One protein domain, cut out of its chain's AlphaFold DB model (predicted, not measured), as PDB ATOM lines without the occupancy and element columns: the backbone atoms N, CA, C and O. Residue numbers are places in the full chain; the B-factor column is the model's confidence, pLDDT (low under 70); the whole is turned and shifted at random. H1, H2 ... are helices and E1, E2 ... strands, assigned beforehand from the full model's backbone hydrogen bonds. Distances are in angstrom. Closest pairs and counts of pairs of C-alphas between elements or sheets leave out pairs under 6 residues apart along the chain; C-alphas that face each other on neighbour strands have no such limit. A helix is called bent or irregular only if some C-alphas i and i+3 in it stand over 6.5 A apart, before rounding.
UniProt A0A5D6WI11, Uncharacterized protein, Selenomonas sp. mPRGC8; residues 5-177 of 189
ATOM      1  N   LEU A   5      16.474  20.833 -42.168       93.44
ATOM      2  CA  LEU A   5      16.361  20.218 -40.860       93.44
ATOM      3  C   LEU A   5      15.624  18.885 -40.982       93.44
ATOM      4  O   LEU A   5      16.131  17.860 -40.551       93.44
ATOM      5  N   PHE A   6      14.471  18.900 -41.642       94.12
ATOM      6  CA  PHE A   6      13.689  17.707 -41.932       94.12
ATOM      7  C   PHE A   6      12.968  17.879 -43.265       94.12
ATOM      8  O   PHE A   6      12.616  18.995 -43.647       94.12
ATOM      9  N   GLY A   7      12.743  16.793 -43.983       92.50
ATOM     10  CA  GLY A   7      11.916  16.795 -45.172       92.50
ATOM     11  C   GLY A   7      11.334  15.424 -45.435       92.50
ATOM     12  O   GLY A   7      11.865  14.411 -44.983       92.50
ATOM     13  N   TYR A   8      10.259  15.417 -46.193       90.69
ATOM     14  CA  TYR A   8       9.534  14.228 -46.583       90.69
ATOM     15  C   TYR A   8       9.046  14.422 -48.012       90.69
ATOM     16  O   TYR A   8       8.610  15.515 -48.375       90.69
ATOM     17  N   ARG A   9       9.145  13.374 -48.821       87.69
ATOM     18  CA  ARG A   9       8.525  13.289 -50.140       87.69
ATOM     19  C   ARG A   9       7.759  11.984 -50.222       87.69
ATOM     20  O   ARG A   9       8.253  10.964 -49.753       87.69
ATOM     21  N   SER A  10       6.594  12.054 -50.833       81.94
ATOM     22  CA  SER A  10       5.706  10.951 -51.135       81.94
ATOM     23  C   SER A  10       5.482  10.956 -52.639       81.94
ATOM     24  O   SER A  10       5.057  11.977 -53.178       81.94
ATOM     25  N   SER A  11       5.776   9.844 -53.298       77.94
ATOM     26  CA  SER A  11       5.602   9.649 -54.734       77.94
ATOM     27  C   SER A  11       4.812   8.360 -54.963       77.94
ATOM     28  O   SER A  11       5.146   7.344 -54.359       77.94
ATOM     29  N   PRO A  12       3.782   8.353 -55.812       70.50
ATOM     30  CA  PRO A  12       3.142   7.107 -56.224       70.50
ATOM     31  C   PRO A  12       4.117   6.246 -57.043       70.50
ATOM     32  O   PRO A  12       4.981   6.771 -57.748       70.50
ATOM     33  N   CYS A  13       4.018   4.919 -56.923       60.72
ATOM     34  CA  CYS A  13       4.915   3.994 -57.627       60.72
ATOM     35  C   CYS A  13       4.570   3.807 -59.115       60.72
ATOM     36  O   CYS A  13       5.456   3.467 -59.900       60.72
ATOM     37  N   PHE A  14       3.320   4.045 -59.517       58.66
ATOM     38  CA  PHE A  14       2.840   3.821 -60.879       58.66
ATOM     39  C   PHE A  14       2.319   5.125 -61.467       58.66
ATOM     40  O   PHE A  14       1.124   5.311 -61.459       58.66
ATOM     41  N   TYR A  15       3.195   6.012 -61.957       56.88
ATOM     42  CA  TYR A  15       2.824   7.340 -62.479       56.88
ATOM     43  C   TYR A  15       1.608   7.321 -63.427       56.88
ATOM     44  O   TYR A  15       1.750   7.198 -64.649       56.88
ATOM     45  N   GLU A  16       0.415   7.496 -62.870       57.16
ATOM     46  CA  GLU A  16      -0.806   7.766 -63.611       57.16
ATOM     47  C   GLU A  16      -0.886   9.268 -63.947       57.16
ATOM     48  O   GLU A  16      -0.241  10.100 -63.308       57.16
ATOM     49  N   PRO A  17      -1.671   9.687 -64.952       52.41
ATOM     50  CA  PRO A  17      -1.779  11.104 -65.320       52.41
ATOM     51  C   PRO A  17      -2.201  12.027 -64.161       52.41
ATOM     52  O   PRO A  17      -1.849  13.206 -64.148       52.41
ATOM     53  N   PHE A  18      -2.908  11.483 -63.165       57.66
ATOM     54  CA  PHE A  18      -3.398  12.196 -61.981       57.66
ATOM     55  C   PHE A  18      -2.581  11.935 -60.720       57.66
ATOM     56  O   PHE A  18      -2.967  12.361 -59.632       57.66
ATOM     57  N   ASP A  19      -1.447  11.261 -60.860       66.31
ATOM     58  CA  ASP A  19      -0.566  11.010 -59.746       66.31
ATOM     59  C   ASP A  19       0.229  12.260 -59.390       66.31
ATOM     60  O   ASP A  19       0.933  12.863 -60.207       66.31
ATOM     61  N   PHE A  20       0.107  12.655 -58.127       71.88
ATOM     62  CA  PHE A  20       0.826  13.784 -57.570       71.88
ATOM     63  C   PHE A  20       1.846  13.295 -56.561       71.88
ATOM     64  O   PHE A  20       1.538  12.582 -55.606       71.88
ATOM     65  N   GLU A  21       3.067  13.769 -56.724       79.56
ATOM     66  CA  GLU A  21       4.036  13.749 -55.657       79.56
ATOM     67  C   GLU A  21       3.791  14.915 -54.710       79.56
ATOM     68  O   GLU A  21       3.515  16.042 -55.131       79.56
ATOM     69  N   THR A  22       3.977  14.667 -53.422       80.56
ATOM     70  CA  THR A  22       3.973  15.713 -52.404       80.56
ATOM     71  C   THR A  22       5.325  15.744 -51.714       80.56
ATOM     72  O   THR A  22       5.883  14.714 -51.347       80.56
ATOM     73  N   GLU A  23       5.896  16.931 -51.552       87.88
ATOM     74  CA  GLU A  23       7.152  17.137 -50.838       87.88
ATOM     75  C   GLU A  23       6.987  18.284 -49.849       87.88
ATOM     76  O   GLU A  23       6.531  19.368 -50.207       87.88
ATOM     77  N   PHE A  24       7.447  18.093 -48.615       88.19
ATOM     78  CA  PHE A  24       7.696  19.201 -47.710       88.19
ATOM     79  C   PHE A  24       9.114  19.177 -47.157       88.19
ATOM     80  O   PHE A  24       9.728  18.131 -46.952       88.19
ATOM     81  N   LYS A  25       9.654  20.366 -46.901       92.25
ATOM     82  CA  LYS A  25      10.976  20.578 -46.315       92.25
ATOM     83  C   LYS A  25      10.909  21.694 -45.295       92.25
ATOM     84  O   LYS A  25      10.398  22.771 -45.582       92.25
ATOM     85  N   ILE A  26      11.498  21.463 -44.136       92.44
ATOM     86  CA  ILE A  26      11.654  22.443 -43.072       92.44
ATOM     87  C   ILE A  26      13.131  22.788 -42.980       92.44
ATOM     88  O   ILE A  26      13.995  21.918 -42.863       92.44
ATOM     89  N   THR A  27      13.439  24.073 -43.072       92.75
ATOM     90  CA  THR A  27      14.807  24.578 -42.927       92.75
ATOM     91  C   THR A  27      15.143  24.828 -41.460       92.75
ATOM     92  O   THR A  27      14.258  25.049 -40.638       92.75
ATOM     93  N   ALA A  28      16.435  24.898 -41.137       88.25
ATOM     94  CA  ALA A  28      16.901  25.265 -39.796       88.25
ATOM     95  C   ALA A  28      16.434  26.662 -39.326       88.25
ATOM     96  O   ALA A  28      16.500  26.954 -38.140       88.25
ATOM     97  N   LYS A  29      15.961  27.520 -40.242       88.00
ATOM     98  CA  LYS A  29      15.399  28.845 -39.932       88.00
ATOM     99  C   LYS A  29      13.872  28.834 -39.762       88.00
ATOM    100  O   LYS A  29      13.253  29.887 -39.811       88.00
ATOM    101  N   GLY A  30      13.247  27.659 -39.668       88.38
ATOM    102  CA  GLY A  30      11.794  27.543 -39.509       88.38
ATOM    103  C   GLY A  30      10.989  27.784 -40.787       88.38
ATOM    104  O   GLY A  30       9.770  27.814 -40.742       88.38
ATOM    105  N   THR A  31      11.610  27.923 -41.959       91.00
ATOM    106  CA  THR A  31      10.839  27.979 -43.214       91.00
ATOM    107  C   THR A  31      10.348  26.588 -43.603       91.00
ATOM    108  O   THR A  31      11.184  25.703 -43.821       91.00
ATOM    109  N   LEU A  32       9.033  26.427 -43.750       89.19
ATOM    110  CA  LEU A  32       8.379  25.304 -44.414       89.19
ATOM    111  C   LEU A  32       8.285  25.590 -45.914       89.19
ATOM    112  O   LEU A  32       7.822  26.647 -46.336       89.19
ATOM    113  N   ILE A  33       8.726  24.642 -46.726       89.25
ATOM    114  CA  ILE A  33       8.615  24.656 -48.180       89.25
ATOM    115  C   ILE A  33       7.775  23.445 -48.545       89.25
ATOM    116  O   ILE A  33       8.210  22.326 -48.293       89.25
ATOM    117  N   PHE A  34       6.611  23.671 -49.135       85.81
ATOM    118  CA  PHE A  34       5.713  22.629 -49.608       85.81
ATOM    119  C   PHE A  34       5.661  22.644 -51.133       85.81
ATOM    120  O   PHE A  34       5.681  23.715 -51.748       85.81
ATOM    121  N   ARG A  35       5.645  21.463 -51.743       86.00
ATOM    122  CA  ARG A  35       5.596  21.272 -53.187       86.00
ATOM    123  C   ARG A  35       4.625  20.149 -53.515       86.00
ATOM    124  O   ARG A  35       4.645  19.110 -52.861       86.00
ATOM    125  N   ILE A  36       3.829  20.365 -54.550       82.31
ATOM    126  CA  ILE A  36       3.083  19.315 -55.239       82.31
ATOM    127  C   ILE A  36       3.619  19.276 -56.654       82.31
ATOM    128  O   ILE A  36       3.801  20.324 -57.276       82.31
ATOM    129  N   PHE A  37       3.891  18.083 -57.148       80.25
ATOM    130  CA  PHE A  37       4.465  17.909 -58.462       80.25
ATOM    131  C   PHE A  37       3.764  16.776 -59.205       80.25
ATOM    132  O   PHE A  37       3.519  15.720 -58.637       80.25
ATOM    133  N   ASN A  38       3.431  17.013 -60.468       76.44
ATOM    134  CA  ASN A  38       2.912  16.006 -61.385       76.44
ATOM    135  C   ASN A  38       3.936  15.864 -62.517       76.44
ATOM    136  O   ASN A  38       4.079  16.773 -63.339       76.44
ATOM    137  N   GLU A  39       4.687  14.758 -62.510       72.25
ATOM    138  CA  GLU A  39       5.736  14.489 -63.506       72.25
ATOM    139  C   GLU A  39       5.163  14.391 -64.930       72.25
ATOM    140  O   GLU A  39       5.693  15.080 -65.807       72.25
ATOM    141  N   PRO A  40       4.061  13.645 -65.188       70.75
ATOM    142  CA  PRO A  40       3.494  13.545 -66.536       70.75
ATOM    143  C   PRO A  40       3.160  14.901 -67.171       70.75
ATOM    144  O   PRO A  40       3.445  15.131 -68.347       70.75
ATOM    145  N   LEU A  41       2.598  15.820 -66.383       67.50
ATOM    146  CA  LEU A  41       2.179  17.150 -66.827       67.50
ATOM    147  C   LEU A  41       3.267  18.213 -66.629       67.50
ATOM    148  O   LEU A  41       3.050  19.381 -66.957       67.50
ATOM    149  N   LYS A  42       4.438  17.830 -66.092       75.06
ATOM    150  CA  LYS A  42       5.546  18.727 -65.713       75.06
ATOM    151  C   LYS A  42       5.071  19.945 -64.916       75.06
ATOM    152  O   LYS A  42       5.607  21.047 -65.052       75.06
ATOM    153  N   ALA A  43       4.042  19.749 -64.098       74.38
ATOM    154  CA  ALA A  43       3.387  20.810 -63.354       74.38
ATOM    155  C   ALA A  43       3.891  20.813 -61.910       74.38
ATOM    156  O   ALA A  43       3.902  19.780 -61.244       74.38
ATOM    157  N   GLU A  44       4.280  21.986 -61.411       83.12
ATOM    158  CA  GLU A  44       4.706  22.175 -60.025       83.12
ATOM    159  C   GLU A  44       3.872  23.270 -59.362       83.12
ATOM    160  O   GLU A  44       3.795  24.401 -59.846       83.12
ATOM    161  N   PHE A  45       3.324  22.951 -58.196       81.75
ATOM    162  CA  PHE A  45       2.864  23.933 -57.232       81.75
ATOM    163  C   PHE A  45       3.886  24.036 -56.100       81.75
ATOM    164  O   PHE A  45       4.329  23.024 -55.559       81.75
ATOM    165  N   LYS A  46       4.245  25.261 -55.704       85.56
ATOM    166  CA  LYS A  46       5.205  25.510 -54.627       85.56
ATOM    167  C   LYS A  46       4.713  26.603 -53.701       85.56
ATOM    168  O   LYS A  46       4.468  27.726 -54.129       85.56
ATOM    169  N   HIS A  47       4.697  26.297 -52.412       83.94
ATOM    170  CA  HIS A  47       4.311  27.220 -51.358       83.94
ATOM    171  C   HIS A  47       5.393  27.297 -50.279       83.94
ATOM    172  O   HIS A  47       6.133  26.340 -50.031       83.94
ATOM    173  N   LYS A  48       5.516  28.463 -49.645       88.62
ATOM    174  CA  LYS A  48       6.432  28.678 -48.524       88.62
ATOM    175  C   LYS A  48       5.690  29.342 -47.381       88.62
ATOM    176  O   LYS A  48       5.047  30.364 -47.589       88.62
ATOM    177  N   ALA A  49       5.876  28.806 -46.185       85.75
ATOM    178  CA  ALA A  49       5.349  29.371 -44.955       85.75
ATOM    179  C   ALA A  49       6.472  29.515 -43.923       85.75
ATOM    180  O   ALA A  49       7.421  28.725 -43.891       85.75
ATOM    181  N   SER A  50       6.370  30.531 -43.075       89.94
ATOM    182  CA  SER A  50       7.231  30.659 -41.900       89.94
ATOM    183  C   SER A  50       6.583  29.924 -40.735       89.94
ATOM    184  O   SER A  50       5.442  30.209 -40.379       89.94
ATOM    185  N   LEU A  51       7.311  28.985 -40.143       88.88
ATOM    186  CA  LEU A  51       6.961  28.372 -38.869       88.88
ATOM    187  C   LEU A  51       7.598  29.187 -37.733       88.88
ATOM    188  O   LEU A  51       8.659  29.787 -37.939       88.88
ATOM    189  N   PRO A  52       6.999  29.198 -36.530       91.19
ATOM    190  CA  PRO A  52       7.635  29.778 -35.353       91.19
ATOM    191  C   PRO A  52       9.022  29.174 -35.106       91.19
ATOM    192  O   PRO A  52       9.222  27.973 -35.299       91.19
ATOM    193  N   GLU A  53       9.970  29.979 -34.622       87.88
ATOM    194  CA  GLU A  53      11.345  29.526 -34.347       87.88
ATOM    195  C   GLU A  53      11.387  28.312 -33.406       87.88
ATOM    196  O   GLU A  53      12.201  27.404 -33.587       87.88
ATOM    197  N   GLN A  54      10.443  28.252 -32.462       91.75
ATOM    198  CA  GLN A  54      10.276  27.141 -31.531       91.75
ATOM    199  C   GLN A  54      10.095  25.789 -32.241       91.75
ATOM    200  O   GLN A  54      10.639  24.785 -31.794       91.75
ATOM    201  N   VAL A  55       9.415  25.760 -33.392       92.31
ATOM    202  CA  VAL A  55       9.203  24.530 -34.172       92.31
ATOM    203  C   VAL A  55      10.530  23.983 -34.684       92.31
ATOM    204  O   VAL A  55      10.813  22.795 -34.554       92.31
ATOM    205  N   ALA A  56      11.383  24.854 -35.232       92.19
ATOM    206  CA  ALA A  56      12.712  24.457 -35.688       92.19
ATOM    207  C   ALA A  56      13.600  24.014 -34.514       92.19
ATOM    208  O   ALA A  56      14.365  23.055 -34.655       92.19
ATOM    209  N   ALA A  57      13.481  24.668 -33.356       93.25
ATOM    210  CA  ALA A  57      14.204  24.282 -32.149       93.25
ATOM    211  C   ALA A  57      13.782  22.890 -31.648       93.25
ATOM    212  O   ALA A  57      14.642  22.056 -31.367       93.25
ATOM    213  N   ASP A  58      12.483  22.602 -31.588       95.50
ATOM    214  CA  ASP A  58      11.976  21.318 -31.095       95.50
ATOM    215  C   ASP A  58      12.267  20.170 -32.061       95.50
ATOM    216  O   ASP A  58      12.742  19.116 -31.633       95.50
ATOM    217  N   LEU A  59      12.132  20.399 -33.371       94.75
ATOM    218  CA  LEU A  59      12.603  19.446 -34.380       94.75
ATOM    219  C   LEU A  59      14.104  19.176 -34.235       94.75
ATOM    220  O   LEU A  59      14.534  18.028 -34.304       94.75
ATOM    221  N   SER A  60      14.913  20.214 -33.996       94.81
ATOM    222  CA  SER A  60      16.359  20.053 -33.806       94.81
ATOM    223  C   SER A  60      16.686  19.182 -32.592       94.81
ATOM    224  O   SER A  60      17.585  18.350 -32.679       94.81
ATOM    225  N   LYS A  61      15.943  19.322 -31.483       96.00
ATOM    226  CA  LYS A  61      16.113  18.481 -30.285       96.00
ATOM    227  C   LYS A  61      15.795  17.013 -30.571       96.00
ATOM    228  O   LYS A  61      16.600  16.149 -30.228       96.00
ATOM    229  N   VAL A  62      14.665  16.735 -31.230       95.94
ATOM    230  CA  VAL A  62      14.286  15.363 -31.613       95.94
ATOM    231  C   VAL A  62      15.346  14.763 -32.537       95.94
ATOM    232  O   VAL A  62      15.857  13.678 -32.283       95.94
ATOM    233  N   LEU A  63      15.764  15.488 -33.573       95.25
ATOM    234  CA  LEU A  63      16.770  14.991 -34.515       95.25
ATOM    235  C   LEU A  63      18.139  14.768 -33.862       95.25
ATOM    236  O   LEU A  63      18.831  13.818 -34.221       95.25
ATOM    237  N   ALA A  64      18.525  15.600 -32.891       95.81
ATOM    238  CA  ALA A  64      19.754  15.412 -32.127       95.81
ATOM    239  C   ALA A  64      19.710  14.135 -31.272       95.81
ATOM    240  O   ALA A  64      20.680  13.379 -31.270       95.81
ATOM    241  N   LYS A  65      18.570  13.846 -30.622       96.94
ATOM    242  CA  LYS A  65      18.345  12.602 -29.860       96.94
ATOM    243  C   LYS A  65      18.553  11.345 -30.717       96.94
ATOM    244  O   LYS A  65      19.041  10.339 -30.212       96.94
ATOM    245  N   TYR A  66      18.224  11.410 -32.008       96.38
ATOM    246  CA  TYR A  66      18.342  10.288 -32.947       96.38
ATOM    247  C   TYR A  66      19.539  10.385 -33.904       96.38
ATOM    248  O   TYR A  66      19.613   9.606 -34.853       96.38
ATOM    249  N   ALA A  67      20.484  11.303 -33.681       95.06
ATOM    250  CA  ALA A  67      21.516  11.634 -34.665       95.06
ATOM    251  C   ALA A  67      22.336  10.417 -35.126       95.06
ATOM    252  O   ALA A  67      22.545  10.239 -36.327       95.06
ATOM    253  N   ASP A  68      22.771   9.561 -34.202       95.31
ATOM    254  CA  ASP A  68      23.589   8.395 -34.551       95.31
ATOM    255  C   ASP A  68      22.776   7.299 -35.243       95.31
ATOM    256  O   ASP A  68      23.240   6.717 -36.223       95.31
ATOM    257  N   ARG A  69      21.517   7.107 -34.832       94.88
ATOM    258  CA  ARG A  69      20.581   6.194 -35.501       94.88
ATOM    259  C   ARG A  69      20.257   6.649 -36.929       94.88
ATOM    260  O   ARG A  69      20.221   5.840 -37.848       94.88
ATOM    261  N   ILE A  70      20.067   7.951 -37.138       94.69
ATOM    262  CA  ILE A  70      19.834   8.521 -38.471       94.69
ATOM    263  C   ILE A  70      21.039   8.261 -39.380       94.69
ATOM    264  O   ILE A  70      20.872   7.855 -40.531       94.69
ATOM    265  N   LYS A  71      22.263   8.466 -38.874       94.50
ATOM    266  CA  LYS A  71      23.486   8.197 -39.643       94.50
ATOM    267  C   LYS A  71      23.586   6.723 -40.045       94.50
ATOM    268  O   LYS A  71      23.989   6.455 -41.181       94.50
ATOM    269  N   SER A  72      23.195   5.808 -39.152       94.62
ATOM    270  CA  SER A  72      23.315   4.361 -39.352       94.62
ATOM    271  C   SER A  72      22.272   3.751 -40.284       94.62
ATOM    272  O   SER A  72      22.486   2.630 -40.734       94.62
ATOM    273  N   PHE A  73      21.160   4.433 -40.588       94.38
ATOM    274  CA  PHE A  73      20.190   3.888 -41.543       94.38
ATOM    275  C   PHE A  73      20.852   3.585 -42.894       94.38
ATOM    276  O   PHE A  73      21.708   4.353 -43.336       94.38
ATOM    277  N   PRO A  74      20.467   2.518 -43.605       92.81
ATOM    278  CA  PRO A  74      20.829   2.388 -45.010       92.81
ATOM    279  C   PRO A  74      20.181   3.510 -45.837       92.81
ATOM    280  O   PRO A  74      19.310   4.243 -45.364       92.81
ATOM    281  N   LYS A  75      20.632   3.683 -47.086       92.19
ATOM    282  CA  LYS A  75      19.979   4.623 -48.013       92.19
ATOM    283  C   LYS A  75      18.540   4.187 -48.305       92.19
ATOM    284  O   LYS A  75      17.669   5.040 -48.421       92.19
ATOM    285  N   VAL A  76      18.325   2.881 -48.416       89.69
ATOM    286  CA  VAL A  76      17.047   2.260 -48.752       89.69
ATOM    287  C   VAL A  76      16.687   1.281 -47.639       89.69
ATOM    288  O   VAL A  76      17.522   0.457 -47.265       89.69
ATOM    289  N   ILE A  77      15.475   1.407 -47.107       87.06
ATOM    290  CA  ILE A  77      14.825   0.430 -46.231       87.06
ATOM    291  C   ILE A  77      13.672  -0.133 -47.055       87.06
ATOM    292  O   ILE A  77      12.651   0.530 -47.209       87.06
ATOM    293  N   ASP A  78      13.865  -1.305 -47.648       74.81
ATOM    294  CA  ASP A  78      12.875  -1.924 -48.528       74.81
ATOM    295  C   ASP A  78      12.642  -3.357 -48.079       74.81
ATOM    296  O   ASP A  78      13.587  -4.123 -47.872       74.81
ATOM    297  N   ASN A  79      11.379  -3.704 -47.895       63.34
ATOM    298  CA  ASN A  79      10.955  -5.080 -47.838       63.34
ATOM    299  C   ASN A  79      10.133  -5.299 -49.103       63.34
ATOM    300  O   ASN A  79       9.098  -4.672 -49.271       63.34
ATOM    301  N   ASN A  80      10.553  -6.226 -49.965       59.09
ATOM    302  CA  ASN A  80       9.851  -6.617 -51.201       59.09
ATOM    303  C   ASN A  80       8.390  -7.102 -50.981       59.09
ATOM    304  O   ASN A  80       7.740  -7.619 -51.888       59.09
ATOM    305  N   LEU A  81       7.874  -6.962 -49.762       51.31
ATOM    306  CA  LEU A  81       6.504  -7.136 -49.346       51.31
ATOM    307  C   LEU A  81       5.663  -5.953 -49.859       51.31
ATOM    308  O   LEU A  81       5.460  -4.951 -49.175       51.31
ATOM    309  N   ILE A  82       5.086  -6.186 -51.039       47.50
ATOM    310  CA  ILE A  82       3.916  -5.520 -51.638       47.50
ATOM    311  C   ILE A  82       4.266  -4.397 -52.625       47.50
ATOM    312  O   ILE A  82       4.575  -3.262 -52.271       47.50
ATOM    313  N   MET A  83       4.124  -4.771 -53.900       43.38
ATOM    314  CA  MET A  83       4.304  -3.979 -55.118       43.38
ATOM    315  C   MET A  83       3.269  -2.864 -55.346       43.38
ATOM    316  O   MET A  83       3.402  -2.136 -56.321       43.38
ATOM    317  N   ASP A  84       2.299  -2.671 -54.457       51.38
ATOM    318  CA  ASP A  84       1.309  -1.598 -54.558       51.38
ATOM    319  C   ASP A  84       1.575  -0.586 -53.446       51.38
ATOM    320  O   ASP A  84       1.139  -0.765 -52.308       51.38
ATOM    321  N   GLY A  85       2.379   0.437 -53.727       58.12
ATOM    322  CA  GLY A  85       2.857   1.327 -52.675       58.12
ATOM    323  C   GLY A  85       3.077   2.761 -53.109       58.12
ATOM    324  O   GLY A  85       3.222   3.083 -54.284       58.12
ATOM    325  N   ILE A  86       3.114   3.635 -52.114       68.12
ATOM    326  CA  ILE A  86       3.625   4.992 -52.238       68.12
ATOM    327  C   ILE A  86       5.088   4.937 -51.795       68.12
ATOM    328  O   ILE A  86       5.402   4.509 -50.680       68.12
ATOM    329  N   TYR A  87       5.985   5.366 -52.674       80.56
ATOM    330  CA  TYR A  87       7.394   5.553 -52.377       80.56
ATOM    331  C   TYR A  87       7.595   6.796 -51.516       80.56
ATOM    332  O   TYR A  87       7.059   7.871 -51.788       80.56
ATOM    333  N   GLN A  88       8.405   6.664 -50.475       83.44
ATOM    334  CA  GLN A  88       8.600   7.701 -49.480       83.44
ATOM    335  C   GLN A  88      10.082   7.983 -49.295       83.44
ATOM    336  O   GLN A  88      10.920   7.085 -49.236       83.44
ATOM    337  N   GLN A  89      10.417   9.259 -49.158       89.69
ATOM    338  CA  GLN A  89      11.784   9.702 -48.943       89.69
ATOM    339  C   GLN A  89      11.839  10.678 -47.775       89.69
ATOM    340  O   GLN A  89      11.340  11.801 -47.854       89.69
ATOM    341  N   PHE A  90      12.559  10.291 -46.731       92.06
ATOM    342  CA  PHE A  90      12.867  11.124 -45.579       92.06
ATOM    343  C   PHE A  90      14.216  11.805 -45.786       92.06
ATOM    344  O   PHE A  90      15.216  11.176 -46.136       92.06
ATOM    345  N   THR A  91      14.257  13.115 -45.568       95.00
ATOM    346  CA  THR A  91      15.478  13.918 -45.603       95.00
ATOM    347  C   THR A  91      15.793  14.408 -44.198       95.00
ATOM    348  O   THR A  91      15.065  15.220 -43.636       95.00
ATOM    349  N   PHE A  92      16.915  13.955 -43.660       94.44
ATOM    350  CA  PHE A  92      17.492  14.408 -42.400       94.44
ATOM    351  C   PHE A  92      18.771  15.220 -42.667       94.44
ATOM    352  O   PHE A  92      19.276  15.238 -43.800       94.44
ATOM    353  N   PRO A  93      19.362  15.878 -41.654       91.75
ATOM    354  CA  PRO A  93      20.618  16.593 -41.831       91.75
ATOM    355  C   PRO A  93      21.739  15.640 -42.278       91.75
ATOM    356  O   PRO A  93      22.231  14.830 -41.499       91.75
ATOM    357  N   GLY A  94      22.146  15.740 -43.546       89.81
ATOM    358  CA  GLY A  94      23.209  14.911 -44.129       89.81
ATOM    359  C   GLY A  94      22.806  13.476 -44.489       89.81
ATOM    360  O   GLY A  94      23.672  12.699 -44.878       89.81
ATOM    361  N   LYS A  95      21.519  13.112 -44.394       93.94
ATOM    362  CA  LYS A  95      21.039  11.759 -44.704       93.94
ATOM    363  C   LYS A  95      19.730  11.799 -45.481       93.94
ATOM    364  O   LYS A  95      18.839  12.582 -45.165       93.94
ATOM    365  N   LYS A  96      19.608  10.919 -46.469       94.69
ATOM    366  CA  LYS A  96      18.332  10.578 -47.095       94.69
ATOM    367  C   LYS A  96      18.063   9.098 -46.880       94.69
ATOM    368  O   LYS A  96      18.999   8.304 -46.980       94.69
ATOM    369  N   VAL A  97      16.818   8.779 -46.559       92.25
ATOM    370  CA  VAL A  97      16.333   7.413 -46.369       92.25
ATOM    371  C   VAL A  97      15.102   7.242 -47.242       92.25
ATOM    372  O   VAL A  97      14.170   8.039 -47.165       92.25
ATOM    373  N   GLU A  98      15.141   6.234 -48.093       89.81
ATOM    374  CA  GLU A  98      14.110   5.868 -49.054       89.81
ATOM    375  C   GLU A  98      13.410   4.605 -48.534       89.81
ATOM    376  O   GLU A  98      14.081   3.693 -48.052       89.81
ATOM    377  N   THR A  99      12.081   4.563 -48.574       83.50
ATOM    378  CA  THR A  99      11.284   3.424 -48.098       83.50
ATOM    379  C   THR A  99       9.991   3.318 -48.891       83.50
ATOM    380  O   THR A  99       9.405   4.325 -49.288       83.50
ATOM    381  N   SER A 100       9.530   2.096 -49.098       76.19
ATOM    382  CA  SER A 100       8.169   1.776 -49.524       76.19
ATOM    383  C   SER A 100       7.314   1.511 -48.275       76.19
ATOM    384  O   SER A 100       7.835   1.070 -47.249       76.19
ATOM    385  N   ASN A 101       6.014   1.824 -48.333       66.19
ATOM    386  CA  ASN A 101       5.006   1.336 -47.378       66.19
ATOM    387  C   ASN A 101       5.397   1.466 -45.890       66.19
ATOM    388  O   ASN A 101       5.437   0.473 -45.152       66.19
ATOM    389  N   ILE A 102       5.701   2.683 -45.422       66.94
ATOM    390  CA  ILE A 102       6.061   2.879 -44.011       66.94
ATOM    391  C   ILE A 102       4.860   2.551 -43.115       66.94
ATOM    392  O   ILE A 102       3.718   2.753 -43.490       66.94
ATOM    393  N   GLY A 103       5.097   2.038 -41.917       65.69
ATOM    394  CA  GLY A 103       4.053   1.776 -40.928       65.69
ATOM    395  C   GLY A 103       4.653   1.057 -39.736       65.69
ATOM    396  O   GLY A 103       5.583   0.272 -39.894       65.69
ATOM    397  N   ARG A 104       4.187   1.291 -38.518       70.38
ATOM    398  CA  ARG A 104       4.750   0.538 -37.395       70.38
ATOM    399  C   ARG A 104       4.224  -0.897 -37.433       70.38
ATOM    400  O   ARG A 104       3.017  -1.098 -37.408       70.38
ATOM    401  N   LEU A 105       5.126  -1.869 -37.489       75.88
ATOM    402  CA  LEU A 105       4.790  -3.277 -37.303       75.88
ATOM    403  C   LEU A 105       4.689  -3.549 -35.802       75.88
ATOM    404  O   LEU A 105       5.587  -3.171 -35.038       75.88
ATOM    405  N   ASP A 106       3.592  -4.164 -35.374       79.69
ATOM    406  CA  ASP A 106       3.424  -4.574 -33.984       79.69
ATOM    407  C   ASP A 106       4.295  -5.799 -33.638       79.69
ATOM    408  O   ASP A 106       4.996  -6.372 -34.477       79.69
ATOM    409  N   ALA A 107       4.293  -6.171 -32.357       83.75
ATOM    410  CA  ALA A 107       5.111  -7.270 -31.859       83.75
ATOM    411  C   ALA A 107       4.716  -8.632 -32.459       83.75
ATOM    412  O   ALA A 107       5.588  -9.482 -32.640       83.75
ATOM    413  N   GLU A 108       3.437  -8.841 -32.782       84.12
ATOM    414  CA  GLU A 108       2.952 -10.091 -33.369       84.12
ATOM    415  C   GLU A 108       3.392 -10.206 -34.829       84.12
ATOM    416  O   GLU A 108       3.915 -11.246 -35.229       84.12
ATOM    417  N   MET A 109       3.281  -9.126 -35.604       80.56
ATOM    418  CA  MET A 109       3.778  -9.051 -36.979       80.56
ATOM    419  C   MET A 109       5.291  -9.265 -37.040       80.56
ATOM    420  O   MET A 109       5.770 -10.066 -37.840       80.56
ATOM    421  N   LEU A 110       6.054  -8.607 -36.159       81.81
ATOM    422  CA  LEU A 110       7.502  -8.810 -36.075       81.81
ATOM    423  C   LEU A 110       7.862 -10.251 -35.716       81.81
ATOM    424  O   LEU A 110       8.818 -10.799 -36.265       81.81
ATOM    425  N   LYS A 111       7.111 -10.860 -34.792       83.12
ATOM    426  CA  LYS A 111       7.309 -12.258 -34.415       83.12
ATOM    427  C   LYS A 111       7.046 -13.182 -35.602       83.12
ATOM    428  O   LYS A 111       7.876 -14.039 -35.864       83.12
ATOM    429  N   ARG A 112       5.967 -12.967 -36.357       81.19
ATOM    430  CA  ARG A 112       5.661 -13.750 -37.564       81.19
ATOM    431  C   ARG A 112       6.774 -13.671 -38.605       81.19
ATOM    432  O   ARG A 112       7.265 -14.708 -39.022       81.19
ATOM    433  N   ILE A 113       7.244 -12.466 -38.933       78.69
ATOM    434  CA  ILE A 113       8.345 -12.275 -39.899       78.69
ATOM    435  C   ILE A 113       9.615 -13.008 -39.436       78.69
ATOM    436  O   ILE A 113      10.319 -13.619 -40.238       78.69
ATOM    437  N   LYS A 114       9.905 -12.967 -38.128       79.00
ATOM    438  CA  LYS A 114      11.049 -13.668 -37.535       79.00
ATOM    439  C   LYS A 114      10.896 -15.189 -37.601       79.00
ATOM    440  O   LYS A 114      11.849 -15.879 -37.956       79.00
ATOM    441  N   ASP A 115       9.725 -15.694 -37.226       81.94
ATOM    442  CA  ASP A 115       9.432 -17.126 -37.137       81.94
ATOM    443  C   ASP A 115       9.363 -17.770 -38.537       81.94
ATOM    444  O   ASP A 115       9.777 -18.915 -38.706       81.94
ATOM    445  N   GLU A 116       8.930 -17.014 -39.551       78.62
ATOM    446  CA  GLU A 116       8.873 -17.431 -40.960       78.62
ATOM    447  C   GLU A 116      10.260 -17.451 -41.653       78.62
ATOM    448  O   GLU A 116      10.355 -17.842 -42.813       78.62
ATOM    449  N   GLN A 117      11.346 -17.083 -40.953       63.47
ATOM    450  CA  GLN A 117      12.728 -17.041 -41.472       63.47
ATOM    451  C   GLN A 117      12.864 -16.312 -42.818       63.47
ATOM    452  O   GLN A 117      13.629 -16.730 -43.690       63.47
ATOM    453  N   LEU A 118      12.139 -15.205 -42.987       63.59
ATOM    454  CA  LEU A 118      12.101 -14.422 -44.223       63.59
ATOM    455  C   LEU A 118      13.394 -13.609 -44.452       63.59
ATOM    456  O   LEU A 118      13.361 -12.389 -44.567       63.59
ATOM    457  N   GLY A 119      14.558 -14.265 -44.477       69.44
ATOM    458  CA  GLY A 119      15.861 -13.663 -44.788       69.44
ATOM    459  C   GLY A 119      16.111 -12.309 -44.104       69.44
ATOM    460  O   GLY A 119      15.962 -12.168 -42.888       69.44
ATOM    461  N   ASP A 120      16.470 -11.303 -44.904       78.38
ATOM    462  CA  ASP A 120      16.750  -9.935 -44.443       78.38
ATOM    463  C   ASP A 120      15.488  -9.128 -44.074       78.38
ATOM    464  O   ASP A 120      15.598  -8.025 -43.529       78.38
ATOM    465  N   GLU A 121      14.278  -9.646 -44.310       78.00
ATOM    466  CA  GLU A 121      13.027  -8.903 -44.103       78.00
ATOM    467  C   GLU A 121      12.793  -8.547 -42.634       78.00
ATOM    468  O   GLU A 121      12.309  -7.455 -42.332       78.00
ATOM    469  N   TYR A 122      13.205  -9.411 -41.698       81.19
ATOM    470  CA  TYR A 122      13.129  -9.094 -40.270       81.19
ATOM    471  C   TYR A 122      14.020  -7.899 -39.907       81.19
ATOM    472  O   TYR A 122      13.620  -7.026 -39.135       81.19
ATOM    473  N   HIS A 123      15.218  -7.811 -40.492       85.12
ATOM    474  CA  HIS A 123      16.110  -6.676 -40.273       85.12
ATOM    475  C   HIS A 123      15.520  -5.383 -40.855       85.12
ATOM    476  O   HIS A 123      15.502  -4.355 -40.175       85.12
ATOM    477  N   GLN A 124      14.960  -5.443 -42.068       84.25
ATOM    478  CA  GLN A 124      14.286  -4.304 -42.706       84.25
ATOM    479  C   GLN A 124      13.070  -3.831 -41.896       84.25
ATOM    480  O   GLN A 124      12.893  -2.631 -41.675       84.25
ATOM    481  N   ALA A 125      12.284  -4.762 -41.349       81.62
ATOM    482  CA  ALA A 125      11.163  -4.471 -40.461       81.62
ATOM    483  C   ALA A 125      11.597  -3.719 -39.185       81.62
ATOM    484  O   ALA A 125      10.943  -2.755 -38.772       81.62
ATOM    485  N   LEU A 126      12.727  -4.104 -38.581       85.50
ATOM    486  CA  LEU A 126      13.292  -3.396 -37.426       85.50
ATOM    487  C   LEU A 126      13.756  -1.978 -37.789       85.50
ATOM    488  O   LEU A 126      13.485  -1.037 -37.040       85.50
ATOM    489  N   LEU A 127      14.412  -1.804 -38.941       88.62
ATOM    490  CA  LEU A 127      14.835  -0.488 -39.432       88.62
ATOM    491  C   LEU A 127      13.633   0.428 -39.698       88.62
ATOM    492  O   LEU A 127      13.656   1.601 -39.317       88.62
ATOM    493  N   ARG A 128      12.555  -0.113 -40.270       84.62
ATOM    494  CA  ARG A 128      11.296   0.605 -40.498       84.62
ATOM    495  C   ARG A 128      10.650   1.054 -39.188       84.62
ATOM    496  O   ARG A 128      10.281   2.221 -39.059       84.62
ATOM    497  N   ASN A 129      10.564   0.176 -38.190       86.06
ATOM    498  CA  ASN A 129      10.057   0.556 -36.869       86.06
ATOM    499  C   ASN A 129      10.915   1.648 -36.220       86.06
ATOM    500  O   ASN A 129      10.376   2.608 -35.670       86.06
ATOM    501  N   ALA A 130      12.238   1.554 -36.350       89.94
ATOM    502  CA  ALA A 130      13.154   2.564 -35.839       89.94
ATOM    503  C   ALA A 130      12.992   3.925 -36.543       89.94
ATOM    504  O   ALA A 130      13.110   4.960 -35.886       89.94
ATOM    505  N   LEU A 131      12.706   3.947 -37.851       89.62
ATOM    506  CA  LEU A 131      12.369   5.167 -38.591       89.62
ATOM    507  C   LEU A 131      11.028   5.748 -38.109       89.62
ATOM    508  O   LEU A 131      10.923   6.953 -37.873       89.62
ATOM    509  N   MET A 132      10.031   4.886 -37.887       85.75
ATOM    510  CA  MET A 132       8.710   5.285 -37.394       85.75
ATOM    511  C   MET A 132       8.724   5.860 -35.980       85.75
ATOM    512  O   MET A 132       7.922   6.743 -35.676       85.75
ATOM    513  N   GLU A 133       9.636   5.421 -35.114       88.88
ATOM    514  CA  GLU A 133       9.836   6.045 -33.800       88.88
ATOM    515  C   GLU A 133      10.214   7.526 -33.930       88.88
ATOM    516  O   GLU A 133       9.626   8.372 -33.261       88.88
ATOM    517  N   ILE A 134      11.125   7.859 -34.850       92.12
ATOM    518  CA  ILE A 134      11.543   9.248 -35.098       92.12
ATOM    519  C   ILE A 134      10.364  10.061 -35.643       92.12
ATOM    520  O   ILE A 134      10.079  11.162 -35.171       92.12
ATOM    521  N   VAL A 135       9.649   9.497 -36.617       88.00
ATOM    522  CA  VAL A 135       8.449  10.093 -37.220       88.00
ATOM    523  C   VAL A 135       7.367  10.373 -36.172       88.00
ATOM    524  O   VAL A 135       6.756  11.441 -36.200       88.00
ATOM    525  N   THR A 136       7.174   9.465 -35.213       86.56
ATOM    526  CA  THR A 136       6.182   9.606 -34.133       86.56
ATOM    527  C   THR A 136       6.520  10.755 -33.179       86.56
ATOM    528  O   THR A 136       5.609  11.365 -32.627       86.56
ATOM    529  N   GLU A 137       7.799  11.099 -33.007       92.44
ATOM    530  CA  GLU A 137       8.211  12.265 -32.208       92.44
ATOM    531  C   GLU A 137       8.187  13.576 -33.005       92.44
ATOM    532  O   GLU A 137       7.909  14.637 -32.448       92.44
ATOM    533  N   ILE A 138       8.424  13.518 -34.318       91.25
ATOM    534  CA  ILE A 138       8.324  14.683 -35.209       91.25
ATOM    535  C   ILE A 138       6.864  15.095 -35.422       91.25
ATOM    536  O   ILE A 138       6.550  16.285 -35.443       91.25
ATOM    537  N   TYR A 139       5.959  14.129 -35.584       87.81
ATOM    538  CA  TYR A 139       4.574  14.394 -35.968       87.81
ATOM    539  C   TYR A 139       3.835  15.370 -35.026       87.81
ATOM    540  O   TYR A 139       3.273  16.340 -35.536       87.81
ATOM    541  N   PRO A 140       3.862  15.219 -33.687       90.00
ATOM    542  CA  PRO A 140       3.197  16.147 -32.771       90.00
ATOM    543  C   PRO A 140       3.676  17.597 -32.891       90.00
ATOM    544  O   PRO A 140       2.894  18.511 -32.647       90.00
ATOM    545  N   ILE A 141       4.932  17.809 -33.296       92.25
ATOM    546  CA  ILE A 141       5.508  19.145 -33.504       92.25
ATOM    547  C   ILE A 141       4.926  19.789 -34.767       92.25
ATOM    548  O   ILE A 141       4.680  20.993 -34.801       92.25
ATOM    549  N   LEU A 142       4.694  18.992 -35.813       87.81
ATOM    550  CA  LEU A 142       4.212  19.476 -37.107       87.81
ATOM    551  C   LEU A 142       2.684  19.514 -37.218       87.81
ATOM    552  O   LEU A 142       2.150  20.290 -38.010       87.81
ATOM    553  N   ARG A 143       1.979  18.706 -36.422       86.50
ATOM    554  CA  ARG A 143       0.517  18.572 -36.451       86.50
ATOM    555  C   ARG A 143      -0.239  19.902 -36.324       86.50
ATOM    556  O   ARG A 143      -1.172  20.102 -37.100       86.50
ATOM    557  N   PRO A 144       0.138  20.840 -35.431       86.44
ATOM    558  CA  PRO A 144      -0.526  22.144 -35.339       86.44
ATOM    559  C   PRO A 144      -0.406  23.001 -36.607       86.44
ATOM    560  O   PRO A 144      -1.148  23.965 -36.764       86.44
ATOM    561  N   TYR A 145       0.515  22.655 -37.509       81.44
ATOM    562  CA  TYR A 145       0.825  23.393 -38.734       81.44
ATOM    563  C   TYR A 145       0.302  22.687 -39.991       81.44
ATOM    564  O   TYR A 145       0.841  22.871 -41.080       81.44
ATOM    565  N   GLY A 146      -0.738  21.862 -39.834       75.44
ATOM    566  CA  GLY A 146      -1.440  21.223 -40.946       75.44
ATOM    567  C   GLY A 146      -0.785  19.945 -41.464       75.44
ATOM    568  O   GLY A 146      -1.235  19.418 -42.473       75.44
ATOM    569  N   MET A 147       0.246  19.411 -40.802       79.00
ATOM    570  CA  MET A 147       0.768  18.090 -41.160       79.00
ATOM    571  C   MET A 147      -0.086  16.995 -40.517       79.00
ATOM    572  O   MET A 147      -0.296  16.968 -39.303       79.00
ATOM    573  N   LYS A 148      -0.557  16.056 -41.326       74.44
ATOM    574  CA  LYS A 148      -1.289  14.855 -40.927       74.44
ATOM    575  C   LYS A 148      -0.433  13.625 -41.179       74.44
ATOM    576  O   LYS A 148       0.483  13.658 -41.989       74.44
ATOM    577  N   VAL A 149      -0.736  12.541 -40.475       66.88
ATOM    578  CA  VAL A 149      -0.234  11.213 -40.822       66.88
ATOM    579  C   VAL A 149      -1.452  10.338 -41.076       66.88
ATOM    580  O   VAL A 149      -2.212  10.083 -40.140       66.88
ATOM    581  N   SER A 150      -1.679   9.926 -42.320       63.12
ATOM    582  CA  SER A 150      -2.762   9.003 -42.661       63.12
ATOM    583  C   SER A 150      -2.291   7.565 -42.513       63.12
ATOM    584  O   SER A 150      -1.162   7.223 -42.865       63.12
ATOM    585  N   ASN A 151      -3.146   6.736 -41.905       55.62
ATOM    586  CA  ASN A 151      -2.955   5.294 -41.711       55.62
ATOM    587  C   ASN A 151      -1.584   4.873 -41.148       55.62
ATOM    588  O   ASN A 151      -1.156   3.745 -41.367       55.62
ATOM    589  N   TRP A 152      -0.899   5.758 -40.408       54.44
ATOM    590  CA  TRP A 152       0.488   5.575 -39.940       54.44
ATOM    591  C   TRP A 152       1.516   5.352 -41.053       54.44
ATOM    592  O   TRP A 152       2.644   4.948 -40.768       54.44
ATOM    593  N   THR A 153       1.126   5.622 -42.296       52.44
ATOM    594  CA  THR A 153       1.862   5.230 -43.489       52.44
ATOM    595  C   THR A 153       2.219   6.402 -44.389       52.44
ATOM    596  O   THR A 153       3.119   6.266 -45.201       52.44
ATOM    597  N   HIS A 154       1.601   7.576 -44.253       61.66
ATOM    598  CA  HIS A 154       1.939   8.721 -45.106       61.66
ATOM    599  C   HIS A 154       1.827  10.021 -44.336       61.66
ATOM    600  O   HIS A 154       0.855  10.216 -43.613       61.66
ATOM    601  N   PHE A 155       2.790  10.931 -44.503       63.41
ATOM    602  CA  PHE A 155       2.544  12.318 -44.128       63.41
ATOM    603  C   PHE A 155       1.711  12.997 -45.211       63.41
ATOM    604  O   PHE A 155       2.093  13.027 -46.378       63.41
ATOM    605  N   GLU A 156       0.608  13.594 -44.794       63.69
ATOM    606  CA  GLU A 156      -0.217  14.482 -45.598       63.69
ATOM    607  C   GLU A 156      -0.023  15.916 -45.106       63.69
ATOM    608  O   GLU A 156       0.293  16.158 -43.942       63.69
ATOM    609  N   CYS A 157      -0.215  16.885 -45.991       63.34
ATOM    610  CA  CYS A 157      -0.185  18.294 -45.634       63.34
ATOM    611  C   CYS A 157      -1.531  18.906 -46.020       63.34
ATOM    612  O   CYS A 157      -1.866  18.969 -47.199       63.34
ATOM    613  N   ASP A 158      -2.282  19.385 -45.030       61.59
ATOM    614  CA  ASP A 158      -3.519  20.162 -45.206       61.59
ATOM    615  C   ASP A 158      -3.258  21.573 -45.752       61.59
ATOM    616  O   ASP A 158      -4.186  22.354 -45.963       61.59
ATOM    617  N   TRP A 159      -1.986  21.922 -45.945       57.38
ATOM    618  CA  TRP A 159      -1.547  23.175 -46.538       57.38
ATOM    619  C   TRP A 159      -1.100  22.914 -47.979       57.38
ATOM    620  O   TRP A 159      -0.253  22.051 -48.201       57.38
ATOM    621  N   PRO A 160      -1.675  23.617 -48.967       56.03
ATOM    622  CA  PRO A 160      -1.686  25.078 -49.088       56.03
ATOM    623  C   PRO A 160      -3.110  25.658 -48.967       56.03
ATOM    624  O   PRO A 160      -4.058  24.896 -48.786       56.03
ATOM    625  N   PRO A 161      -3.317  26.991 -49.024       57.31
ATOM    626  CA  PRO A 161      -4.665  27.557 -49.039       57.31
ATOM    627  C   PRO A 161      -5.516  26.851 -50.102       57.31
ATOM    628  O   PRO A 161      -5.143  26.850 -51.275       57.31
ATOM    629  N   LEU A 162      -6.661  26.274 -49.711       56.44
ATOM    630  CA  LEU A 162      -7.541  25.493 -50.600       56.44
ATOM    631  C   LEU A 162      -7.839  26.204 -51.930       56.44
ATOM    632  O   LEU A 162      -8.009  25.555 -52.955       56.44
ATOM    633  N   LYS A 163      -7.851  27.543 -51.929       54.44
ATOM    634  CA  LYS A 163      -8.035  28.377 -53.125       54.44
ATOM    635  C   LYS A 163      -6.884  28.273 -54.134       54.44
ATOM    636  O   LYS A 163      -7.145  28.215 -55.329       54.44
ATOM    637  N   GLU A 164      -5.634  28.251 -53.677       59.94
ATOM    638  CA  GLU A 164      -4.451  28.137 -54.545       59.94
ATOM    639  C   GLU A 164      -4.328  26.723 -55.116       59.94
ATOM    640  O   GLU A 164      -4.050  26.555 -56.304       59.94
ATOM    641  N   LEU A 165      -4.623  25.713 -54.292       60.50
ATOM    642  CA  LEU A 165      -4.672  24.321 -54.728       60.50
ATOM    643  C   LEU A 165      -5.807  24.084 -55.737       60.50
ATOM    644  O   LEU A 165      -5.591  23.447 -56.762       60.50
ATOM    645  N   ALA A 166      -6.996  24.643 -55.488       56.78
ATOM    646  CA  ALA A 166      -8.125  24.565 -56.413       56.78
ATOM    647  C   ALA A 166      -7.844  25.289 -57.738       56.78
ATOM    648  O   ALA A 166      -8.237  24.793 -58.793       56.78
ATOM    649  N   ALA A 167      -7.142  26.428 -57.713       62.75
ATOM    650  CA  ALA A 167      -6.711  27.121 -58.927       62.75
ATOM    651  C   ALA A 167      -5.689  26.293 -59.722       62.75
ATOM    652  O   ALA A 167      -5.819  26.162 -60.937       62.75
ATOM    653  N   PHE A 168      -4.714  25.681 -59.043       67.94
ATOM    654  CA  PHE A 168      -3.760  24.759 -59.665       67.94
ATOM    655  C   PHE A 168      -4.468  23.554 -60.305       67.94
ATOM    656  O   PHE A 168      -4.259  23.284 -61.487       67.94
ATOM    657  N   ALA A 169      -5.370  22.896 -59.572       64.06
ATOM    658  CA  ALA A 169      -6.167  21.775 -60.074       64.06
ATOM    659  C   ALA A 169      -7.066  22.175 -61.261       64.06
ATOM    660  O   ALA A 169      -7.146  21.454 -62.250       64.06
ATOM    661  N   SER A 170      -7.693  23.354 -61.208       62.56
ATOM    662  CA  SER A 170      -8.524  23.868 -62.309       62.56
ATOM    663  C   SER A 170      -7.699  24.148 -63.570       62.56
ATOM    664  O   SER A 170      -8.140  23.844 -64.678       62.56
ATOM    665  N   ASN A 171      -6.481  24.679 -63.411       65.75
ATOM    666  CA  ASN A 171      -5.560  24.913 -64.524       65.75
ATOM    667  C   ASN A 171      -5.092  23.593 -65.156       65.75
ATOM    668  O   ASN A 171      -5.079  23.485 -66.381       65.75
ATOM    669  N   LEU A 172      -4.789  22.580 -64.338       64.50
ATOM    670  CA  LEU A 172      -4.458  21.229 -64.803       64.50
ATOM    671  C   LEU A 172      -5.593  20.625 -65.641       64.50
ATOM    672  O   LEU A 172      -5.363  20.275 -66.795       64.50
ATOM    673  N   ILE A 173      -6.829  20.622 -65.128       59.91
ATOM    674  CA  ILE A 173      -8.011  20.099 -65.841       59.91
ATOM    675  C   ILE A 173      -8.258  20.864 -67.152       59.91
ATOM    676  O   ILE A 173      -8.618  20.284 -68.175       59.91
ATOM    677  N   SER A 174      -8.033  22.181 -67.166       59.62
ATOM    678  CA  SER A 174      -8.188  22.978 -68.391       59.62
ATOM    679  C   SER A 174      -7.146  22.640 -69.465       59.62
ATOM    680  O   SER A 174      -7.453  22.718 -70.657       59.62
ATOM    681  N   SER A 175      -5.946  22.211 -69.054       54.44
ATOM    682  CA  SER A 175      -4.870  21.782 -69.954       54.44
ATOM    683  C   SER A 175      -5.104  20.391 -70.558       54.44
ATOM    684  O   SER A 175      -4.611  20.106 -71.649       54.44
ATOM    685  N   GLU A 176      -5.955  19.556 -69.949       51.50
ATOM    686  CA  GLU A 176      -6.299  18.223 -70.473       51.50
ATOM    687  C   GLU A 176      -7.080  18.248 -71.789       51.50
ATOM    688  O   GLU A 176      -7.046  17.280 -72.548       51.50
ATOM    689  N   LYS A 177      -7.713  19.377 -72.140       48.91
ATOM    690  CA  LYS A 177      -8.319  19.560 -73.473       48.91
ATOM    691  C   LYS A 177      -7.295  19.512 -74.621       48.91
ATOM    692  O   LYS A 177      -7.691  19.609 -75.778       48.91
TER     693      LYS A 177
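Overview. This is residues 5 to 177 of the 189 residues of an uncharacterized protein of Selenomonas sp. mPRGC8 (UniProt A0A5D6WI11). A twisted sheet of six strands forms a wall with helices over one face: H1 and H4 cross the strands side by side, and H5 runs along edge strand E4. A small hairpin, E7 and E8, packs over that face beside H4, and H3 folds against the first turns of H4, beyond the sheet. The 173 printed residues hold five named helices and eight named strands, in the order E1 E2 E3 E4 H1 H2 E5 E6 H3 H4 E7 E8 H5. The large sheet, E4 E3 E2 E1 E5 E6, is antiparallel; the class is mixed, helices and strands. The whole is compact, with a radius of gyration of the C-alphas of 17.4 A and spans of 54 by 41 by 25 A.

Along the chain. E1, residues 5 to 12, begins at C-alpha 5 (16.361, 20.218, -40.860) and is 24.1 A long. E2 is residues 21 to 27, E3 31 to 38 and E4 43 to 50, which is 23.9 A long. H1, residues 53 to 65, measures 18.9 A; H2 is residues 67 to 72. E5 is residues 86 to 92, E6 95 to 100 and H3 107 to 115. H4, residues 121 to 145, measures 34.9 A, with a kink of 45 degrees near residue 139; it is only just irregular, C-alphas 141 and 144 being 7.0 A apart. E7 is residues 147 to 150 and E8 154 to 157. H5, residues 162 to 177, measures 23.6 A and ends at C-alpha 177 (-8.319, 19.560, -73.473).

Arrangement. E1 to E4 form a meander, each strand the antiparallel neighbour of the one before; N 8 and O 24 of E1 and E2 are 2.9 A apart, within hydrogen-bond range. So are N 9 and O 89 of E1 and E5, 2.9 A. H1, H4 and H5 lie on the same face, a two-layer arrangement of sheet and helices. H1 has a height over the sheet of 9.3 A, H4 of 9.9 A. H4 touches H1 with residues 134 to 142 alone, opposite ways at a shallow tilt of 19 degrees; their closest C-alphas, Leu 59 and Ile 138, are 6.5 A apart. H5 lies over E4. H3 and H4 form a helical hairpin. In E7 and E8, N 148 and O 156 are 2.8 A apart. Every O i to N i+4 pair is within range in H1, H2 and H3, against 16 of 21 in H4 and 11 of 12 in H5.

Size, cuts and confidence. The C-alphas farthest apart, Asp 115 and Lys 177, are 54.6 A apart. The printed part has no cut; the long link is H2 to E5. Mean pLDDT of the printed part is 78.7, and residues 149 to 177 are among those under 70.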